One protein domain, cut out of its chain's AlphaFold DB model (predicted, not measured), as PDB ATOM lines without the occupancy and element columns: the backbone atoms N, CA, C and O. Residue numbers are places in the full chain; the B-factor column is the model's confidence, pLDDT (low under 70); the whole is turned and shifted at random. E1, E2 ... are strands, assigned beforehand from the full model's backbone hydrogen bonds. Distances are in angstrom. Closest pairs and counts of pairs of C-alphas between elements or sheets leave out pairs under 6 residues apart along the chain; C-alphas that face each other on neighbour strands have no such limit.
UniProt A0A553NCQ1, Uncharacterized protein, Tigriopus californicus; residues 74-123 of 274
ATOM      1  N   THR A  74     176.237 151.840 216.866       51.34
ATOM      2  CA  THR A  74     177.447 151.704 217.681       51.34
ATOM      3  C   THR A  74     178.419 152.883 217.544       51.34
ATOM      4  O   THR A  74     179.349 152.976 218.341       51.34
ATOM      5  N   ALA A  75     178.210 153.821 216.604       54.44
ATOM      6  CA  ALA A  75     179.151 154.919 216.344       54.44
ATOM      7  C   ALA A  75     178.481 156.301 216.147       54.44
ATOM      8  O   ALA A  75     177.407 156.411 215.569       54.44
ATOM      9  N   TRP A  76     179.134 157.374 216.624       65.12
ATOM     10  CA  TRP A  76     178.654 158.788 216.617       65.12
ATOM     11  C   TRP A  76     178.876 159.516 215.307       65.12
ATOM     12  O   TRP A  76     178.527 160.681 215.114       65.12
ATOM     13  N   LYS A  77     179.558 158.802 214.437       60.22
ATOM     14  CA  LYS A  77     180.203 159.298 213.254       60.22
ATOM     15  C   LYS A  77     179.390 158.982 212.005       60.22
ATOM     16  O   LYS A  77     179.786 159.472 210.963       60.22
ATOM     17  N   GLU A  78     178.343 158.167 212.127       72.44
ATOM     18  CA  GLU A  78     177.549 157.565 211.051       72.44
ATOM     19  C   GLU A  78     176.098 158.061 211.123       72.44
ATOM     20  O   GLU A  78     175.506 158.116 212.203       72.44
ATOM     21  N   TYR A  79     175.528 158.414 209.975       73.81
ATOM     22  CA  TYR A  79     174.110 158.726 209.798       73.81
ATOM     23  C   TYR A  79     173.636 158.209 208.433       73.81
ATOM     24  O   TYR A  79     174.457 157.870 207.584       73.81
ATOM     25  N   TYR A  80     172.322 158.107 208.219       75.81
ATOM     26  CA  TYR A  80     171.774 157.630 206.946       75.81
ATOM     27  C   TYR A  80     171.033 158.755 206.227       75.81
ATOM     28  O   TYR A  80     170.184 159.427 206.811       75.81
ATOM     29  N   GLU A  81     171.318 158.938 204.941       75.25
ATOM     30  CA  GLU A  81     170.537 159.804 204.059       75.25
ATOM     31  C   GLU A  81     169.618 158.952 203.185       75.25
ATOM     32  O   GLU A  81     170.062 158.015 202.518       75.25
ATOM     33  N   CYS A  82     168.329 159.293 203.166       79.31
ATOM     34  CA  CYS A  82     167.350 158.660 202.290       79.31
ATOM     35  C   CYS A  82     167.082 159.558 201.087       79.31
ATOM     36  O   CYS A  82     166.656 160.706 201.228       79.31
ATOM     37  N   ASN A  83     167.288 159.033 199.882       79.44
ATOM     38  CA  ASN A  83     166.932 159.776 198.679       79.44
ATOM     39  C   ASN A  83     165.424 159.681 198.371       79.44
ATOM     40  O   ASN A  83     164.691 158.869 198.935       79.44
ATOM     41  N   ILE A  84     164.951 160.477 197.405       81.06
ATOM     42  CA  ILE A  84     163.537 160.501 196.973       81.06
ATOM     43  C   ILE A  84     163.007 159.157 196.434       81.06
ATOM     44  O   ILE A  84     161.808 159.022 196.203       81.06
ATOM     45  N   LYS A  85     163.885 158.178 196.181       80.38
ATOM     46  CA  LYS A  85     163.528 156.824 195.735       80.38
ATOM     47  C   LYS A  85     163.451 155.826 196.896       80.38
ATOM     48  O   LYS A  85     163.106 154.673 196.654       80.38
ATOM     49  N   GLY A  86     163.745 156.259 198.124       76.38
ATOM     50  CA  GLY A  86     163.794 155.407 199.310       76.38
ATOM     51  C   GLY A  86     165.068 154.568 199.416       76.38
ATOM     52  O   GLY A  86     165.070 153.577 200.135       76.38
ATOM     53  N   GLU A  87     166.129 154.921 198.686       82.62
ATOM     54  CA  GLU A  87     167.432 154.271 198.839       82.62
ATOM     55  C   GLU A  87     168.175 154.921 200.014       82.62
ATOM     56  O   GLU A  87     168.306 156.150 200.054       82.62
ATOM     57  N   GLU A  88     168.649 154.096 200.949       80.81
ATOM     58  CA  GLU A  88     169.465 154.518 202.088       80.81
ATOM     59  C   GLU A  88     170.946 154.571 201.700       80.81
ATOM     60  O   GLU A  88     171.473 153.675 201.033       80.81
ATOM     61  N   LYS A  89     171.626 155.633 202.123       82.81
ATOM     62  CA  LYS A  89     173.072 155.769 201.997       82.81
ATOM     63  C   LYS A  89     173.665 156.066 203.364       82.81
ATOM     64  O   LYS A  89     173.270 157.030 204.008       82.81
ATOM     65  N   GLU A  90     174.610 155.236 203.782       80.19
ATOM     66  CA  GLU A  90     175.412 155.479 204.977       80.19
ATOM     67  C   GLU A  90     176.399 156.618 204.708       80.19
ATOM     68  O   GLU A  90     177.130 156.604 203.712       80.19
ATOM     69  N   GLU A  91     176.403 157.605 205.592       83.62
ATOM     70  CA  GLU A  91     177.238 158.794 205.532       83.62
ATOM     71  C   GLU A  91     177.963 159.013 206.849       83.62
ATOM     72  O   GLU A  91     177.533 158.564 207.914       83.62
ATOM     73  N   LEU A  92     179.084 159.726 206.762       86.62
ATOM     74  CA  LEU A  92     179.918 160.028 207.911       86.62
ATOM     75  C   LEU A  92     179.935 161.525 208.200       86.62
ATOM     76  O   LEU A  92     180.165 162.332 207.299       86.62
ATOM     77  N   CYS A  93     179.793 161.902 209.472       89.00
ATOM     78  CA  CYS A  93     180.079 163.274 209.869       89.00
ATOM     79  C   CYS A  93     181.546 163.619 209.565       89.00
ATOM     80  O   CYS A  93     182.433 162.777 209.771       89.00
ATOM     81  N   PRO A  94     181.836 164.857 209.121       93.00
ATOM     82  CA  PRO A  94     183.214 165.293 208.934       93.00
ATOM     83  C   PRO A  94     184.029 165.137 210.228       93.00
ATOM     84  O   PRO A  94     183.509 165.339 211.326       93.00
ATOM     85  N   ASP A  95     185.318 164.801 210.109       93.75
ATOM     86  CA  ASP A  95     186.190 164.593 211.274       93.75
ATOM     87  C   ASP A  95     186.180 165.812 212.209       93.75
ATOM     88  O   ASP A  95     186.437 166.936 211.778       93.75
ATOM     89  N   GLY A  96     185.886 165.580 213.488       91.44
ATOM     90  CA  GLY A  96     185.710 166.628 214.493       91.44
ATOM     91  C   GLY A  96     184.255 166.962 214.825       91.44
ATOM     92  O   GLY A  96     184.030 167.684 215.792       91.44
ATOM     93  N   PHE A  97     183.285 166.407 214.094       91.38
ATOM     94  CA  PHE A  97     181.860 166.519 214.408       91.38
ATOM     95  C   PHE A  97     181.240 165.187 214.841       91.38
ATOM     96  O   PHE A  97     181.768 164.106 214.570       91.38
ATOM     97  N   ALA A  98     180.098 165.302 215.508       88.69
ATOM     98  CA  ALA A  98     179.215 164.226 215.921       88.69
ATOM     99  C   ALA A  98     177.808 164.479 215.376       88.69
ATOM    100  O   ALA A  98     177.367 165.627 215.316       88.69
ATOM    101  N   PHE A  99     177.100 163.418 214.997       85.38
ATOM    102  CA  PHE A  99     175.723 163.544 214.535       85.38
ATOM    103  C   PHE A  99     174.773 163.782 215.718       85.38
ATOM    104  O   PHE A  99     174.664 162.937 216.609       85.38
ATOM    105  N   ASP A 100     174.069 164.913 215.723       84.38
ATOM    106  CA  ASP A 100     172.965 165.178 216.638       84.38
ATOM    107  C   ASP A 100     171.652 164.691 216.035       84.38
ATOM    108  O   ASP A 100     171.154 165.212 215.039       84.38
ATOM    109  N   ILE A 101     171.055 163.703 216.694       79.69
ATOM    110  CA  ILE A 101     169.766 163.131 216.307       79.69
ATOM    111  C   ILE A 101     168.650 164.172 216.431       79.69
ATOM    112  O   ILE A 101     167.692 164.128 215.671       79.69
ATOM    113  N   LYS A 102     168.745 165.106 217.389       82.75
ATOM    114  CA  LYS A 102     167.668 166.072 217.644       82.75
ATOM    115  C   LYS A 102     167.564 167.132 216.558       82.75
ATOM    116  O   LYS A 102     166.459 167.549 216.230       82.75
ATOM    117  N   SER A 103     168.703 167.607 216.067       83.00
ATOM    118  CA  SER A 103     168.779 168.608 215.002       83.00
ATOM    119  C   SER A 103     169.054 168.011 213.627       83.00
ATOM    120  O   SER A 103     169.137 168.773 212.666       83.00
ATOM    121  N   GLU A 104     169.179 166.683 213.531       84.44
ATOM    122  CA  GLU A 104     169.405 165.950 212.283       84.44
ATOM    123  C   GLU A 104     170.613 166.497 211.497       84.44
ATOM    124  O   GLU A 104     170.581 166.665 210.279       84.44
ATOM    125  N   ASN A 105     171.699 166.837 212.198       88.00
ATOM    126  CA  ASN A 105     172.894 167.417 211.589       88.00
ATOM    127  C   ASN A 105     174.174 167.045 212.350       88.00
ATOM    128  O   ASN A 105     174.139 166.554 213.473       88.00
ATOM    129  N   CYS A 106     175.330 167.290 211.734       89.62
ATOM    130  CA  CYS A 106     176.621 167.158 212.408       89.62
ATOM    131  C   CYS A 106     176.963 168.457 213.163       89.62
ATOM    132  O   CYS A 106     177.014 169.521 212.544       89.62
ATOM    133  N   ASP A 107     177.251 168.369 214.462       91.31
ATOM    134  CA  ASP A 107     177.687 169.493 215.310       91.31
ATOM    135  C   ASP A 107     178.903 169.090 216.171       91.31
ATOM    136  O   ASP A 107     179.385 167.953 216.137       91.31
ATOM    137  N   TYR A 108     179.462 170.036 216.920       89.81
ATOM    138  CA  TYR A 108     180.583 169.797 217.818       89.81
ATOM    139  C   TYR A 108     180.208 168.807 218.926       89.81
ATOM    140  O   TYR A 108     179.159 168.973 219.550       89.81
ATOM    141  N   PRO A 109     181.082 167.844 219.267       88.19
ATOM    142  CA  PRO A 109     180.803 166.843 220.299       88.19
ATOM    143  C   PRO A 109     180.391 167.425 221.659       88.19
ATOM    144  O   PRO A 109     179.623 166.804 222.381       88.19
ATOM    145  N   THR A 110     180.852 168.630 222.004       87.81
ATOM    146  CA  THR A 110     180.481 169.346 223.238       87.81
ATOM    147  C   THR A 110     179.029 169.837 223.266       87.81
ATOM    148  O   THR A 110     178.509 170.139 224.339       87.81
ATOM    149  N   LYS A 111     178.355 169.903 222.112       87.75
ATOM    150  CA  LYS A 111     176.951 170.323 221.976       87.75
ATOM    151  C   LYS A 111     175.979 169.168 221.780       87.75
ATOM    152  O   LYS A 111     174.773 169.370 221.892       87.75
ATOM    153  N   VAL A 112     176.489 167.969 221.515       86.12
ATOM    154  CA  VAL A 112     175.675 166.791 221.224       86.12
ATOM    155  C   VAL A 112     175.670 165.850 222.438       86.12
ATOM    156  O   VAL A 112     176.657 165.727 223.159       86.12
ATOM    157  N   ASN A 113     174.544 165.186 222.718       78.94
ATOM    158  CA  ASN A 113     174.434 164.280 223.868       78.94
ATOM    159  C   ASN A 113     175.046 162.895 223.593       78.94
ATOM    160  O   ASN A 113     174.306 161.962 223.283       78.94
ATOM    161  N   CYS A 114     176.358 162.759 223.804       67.12
ATOM    162  CA  CYS A 114     177.188 161.552 223.600       67.12
ATOM    163  C   CYS A 114     176.817 160.288 224.398       67.12
ATOM    164  O   CYS A 114     177.550 159.297 224.372       67.12
ATOM    165  N   THR A 115     175.723 160.280 225.160       69.00
ATOM    166  CA  THR A 115     175.433 159.163 226.067       69.00
ATOM    167  C   THR A 115     175.149 157.879 225.282       69.00
ATOM    168  O   THR A 115     174.241 157.823 224.458       69.00
ATOM    169  N   GLY A 116     175.929 156.833 225.563       62.78
ATOM    170  CA  GLY A 116     175.734 155.492 225.008       62.78
ATOM    171  C   GLY A 116     176.485 155.209 223.710       62.78
ATOM    172  O   GLY A 116     176.478 154.066 223.270       62.78
ATOM    173  N   ARG A 117     177.165 156.192 223.104       66.56
ATOM    174  CA  ARG A 117     178.032 155.925 221.953       66.56
ATOM    175  C   ARG A 117     179.192 156.980 221.927       66.56
ATOM    176  O   ARG A 117     178.951 158.169 222.064       66.56
ATOM    177  N   PRO A 118     180.481 156.596 221.965       65.56
ATOM    178  CA  PRO A 118     181.574 157.580 222.128       65.56
ATOM    179  C   PRO A 118     182.479 157.737 220.896       65.56
ATOM    180  O   PRO A 118     183.409 158.545 220.903       65.56
ATOM    181  N   GLU A 119     182.272 156.935 219.851       68.56
ATOM    182  CA  GLU A 119     183.237 156.818 218.758       68.56
ATOM    183  C   GLU A 119     183.093 157.921 217.703       68.56
ATOM    184  O   GLU A 119     182.167 157.906 216.890       68.56
ATOM    185  N   LEU A 120     184.060 158.842 217.678       76.50
ATOM    186  CA  LEU A 120     184.266 159.793 216.581       76.50
ATOM    187  C   LEU A 120     184.974 159.135 215.388       76.50
ATOM    188  O   LEU A 120     185.611 158.087 215.515       76.50
ATOM    189  N   GLN A 121     184.934 159.809 214.235       84.12
ATOM    190  CA  GLN A 121     185.781 159.473 213.086       84.12
ATOM    191  C   GLN A 121     187.263 159.339 213.467       84.12
ATOM    192  O   GLN A 121     187.752 159.960 214.422       84.12
ATOM    193  N   THR A 122     188.003 158.564 212.670       89.00
ATOM    194  CA  THR A 122     189.467 158.544 212.754       89.00
ATOM    195  C   THR A 122     190.010 159.957 212.517       89.00
ATOM    196  O   THR A 122     189.652 160.554 211.498       89.00
ATOM    197  N   PRO A 123     190.860 160.494 213.415       93.62
ATOM    198  CA  PRO A 123     191.415 161.835 213.263       93.62
ATOM    199  C   PRO A 123     192.133 162.021 211.923       93.62
ATOM    200  O   PRO A 123     192.941 161.179 211.524       93.62
TER     201      PRO A 123
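Overview. This is residues 74 to 123 of the 274 residues of an uncharacterized protein of Tigriopus californicus (UniProt A0A553NCQ1). With little regular structure, this is two small hairpins: E1 and E2 make one end of the long axis, E3 and E4 lie toward the other, beside the tail of residues 108 to 123. The 50 printed residues have no named helix and four strands, E1 to E4 in order, in two antiparallel sheets; the class is all strand, with 16 residues in named elements. It is only just compact, close to loose (radius of gyration of the C-alphas 11.2 A), spanning 34 by 23 by 17 A.

Arrangement. E1, residues 78 to 82, and E2, residues 88 to 92, form an antiparallel hairpin at 146 degrees; N 79 and O 91, 2.9 A, are within hydrogen-bond range. E3, residues 98 to 100, and E4, residues 105 to 107, form another at 128 degrees; N 98 and O 107, 2.8 A, are within range. The closest C-alphas of E1 and E3, Tyr 79 and Phe 99, are 6.9 A apart. E2 and E3 are apart.

Along the chain. E1, 13.5 A long, begins at C-alpha 78 (177.549, 157.565, 211.051); E2 measures 13.2 A. E4 ends at C-alpha 107 (177.687, 169.493, 215.310).

Size, cuts and confidence. The C-alphas farthest apart, Lys 85 and Thr 110, are 34.6 A apart. The printed part has no cut, and its three links are tight. Residues 74 to 77 and 114 to 119 have pLDDT under 70.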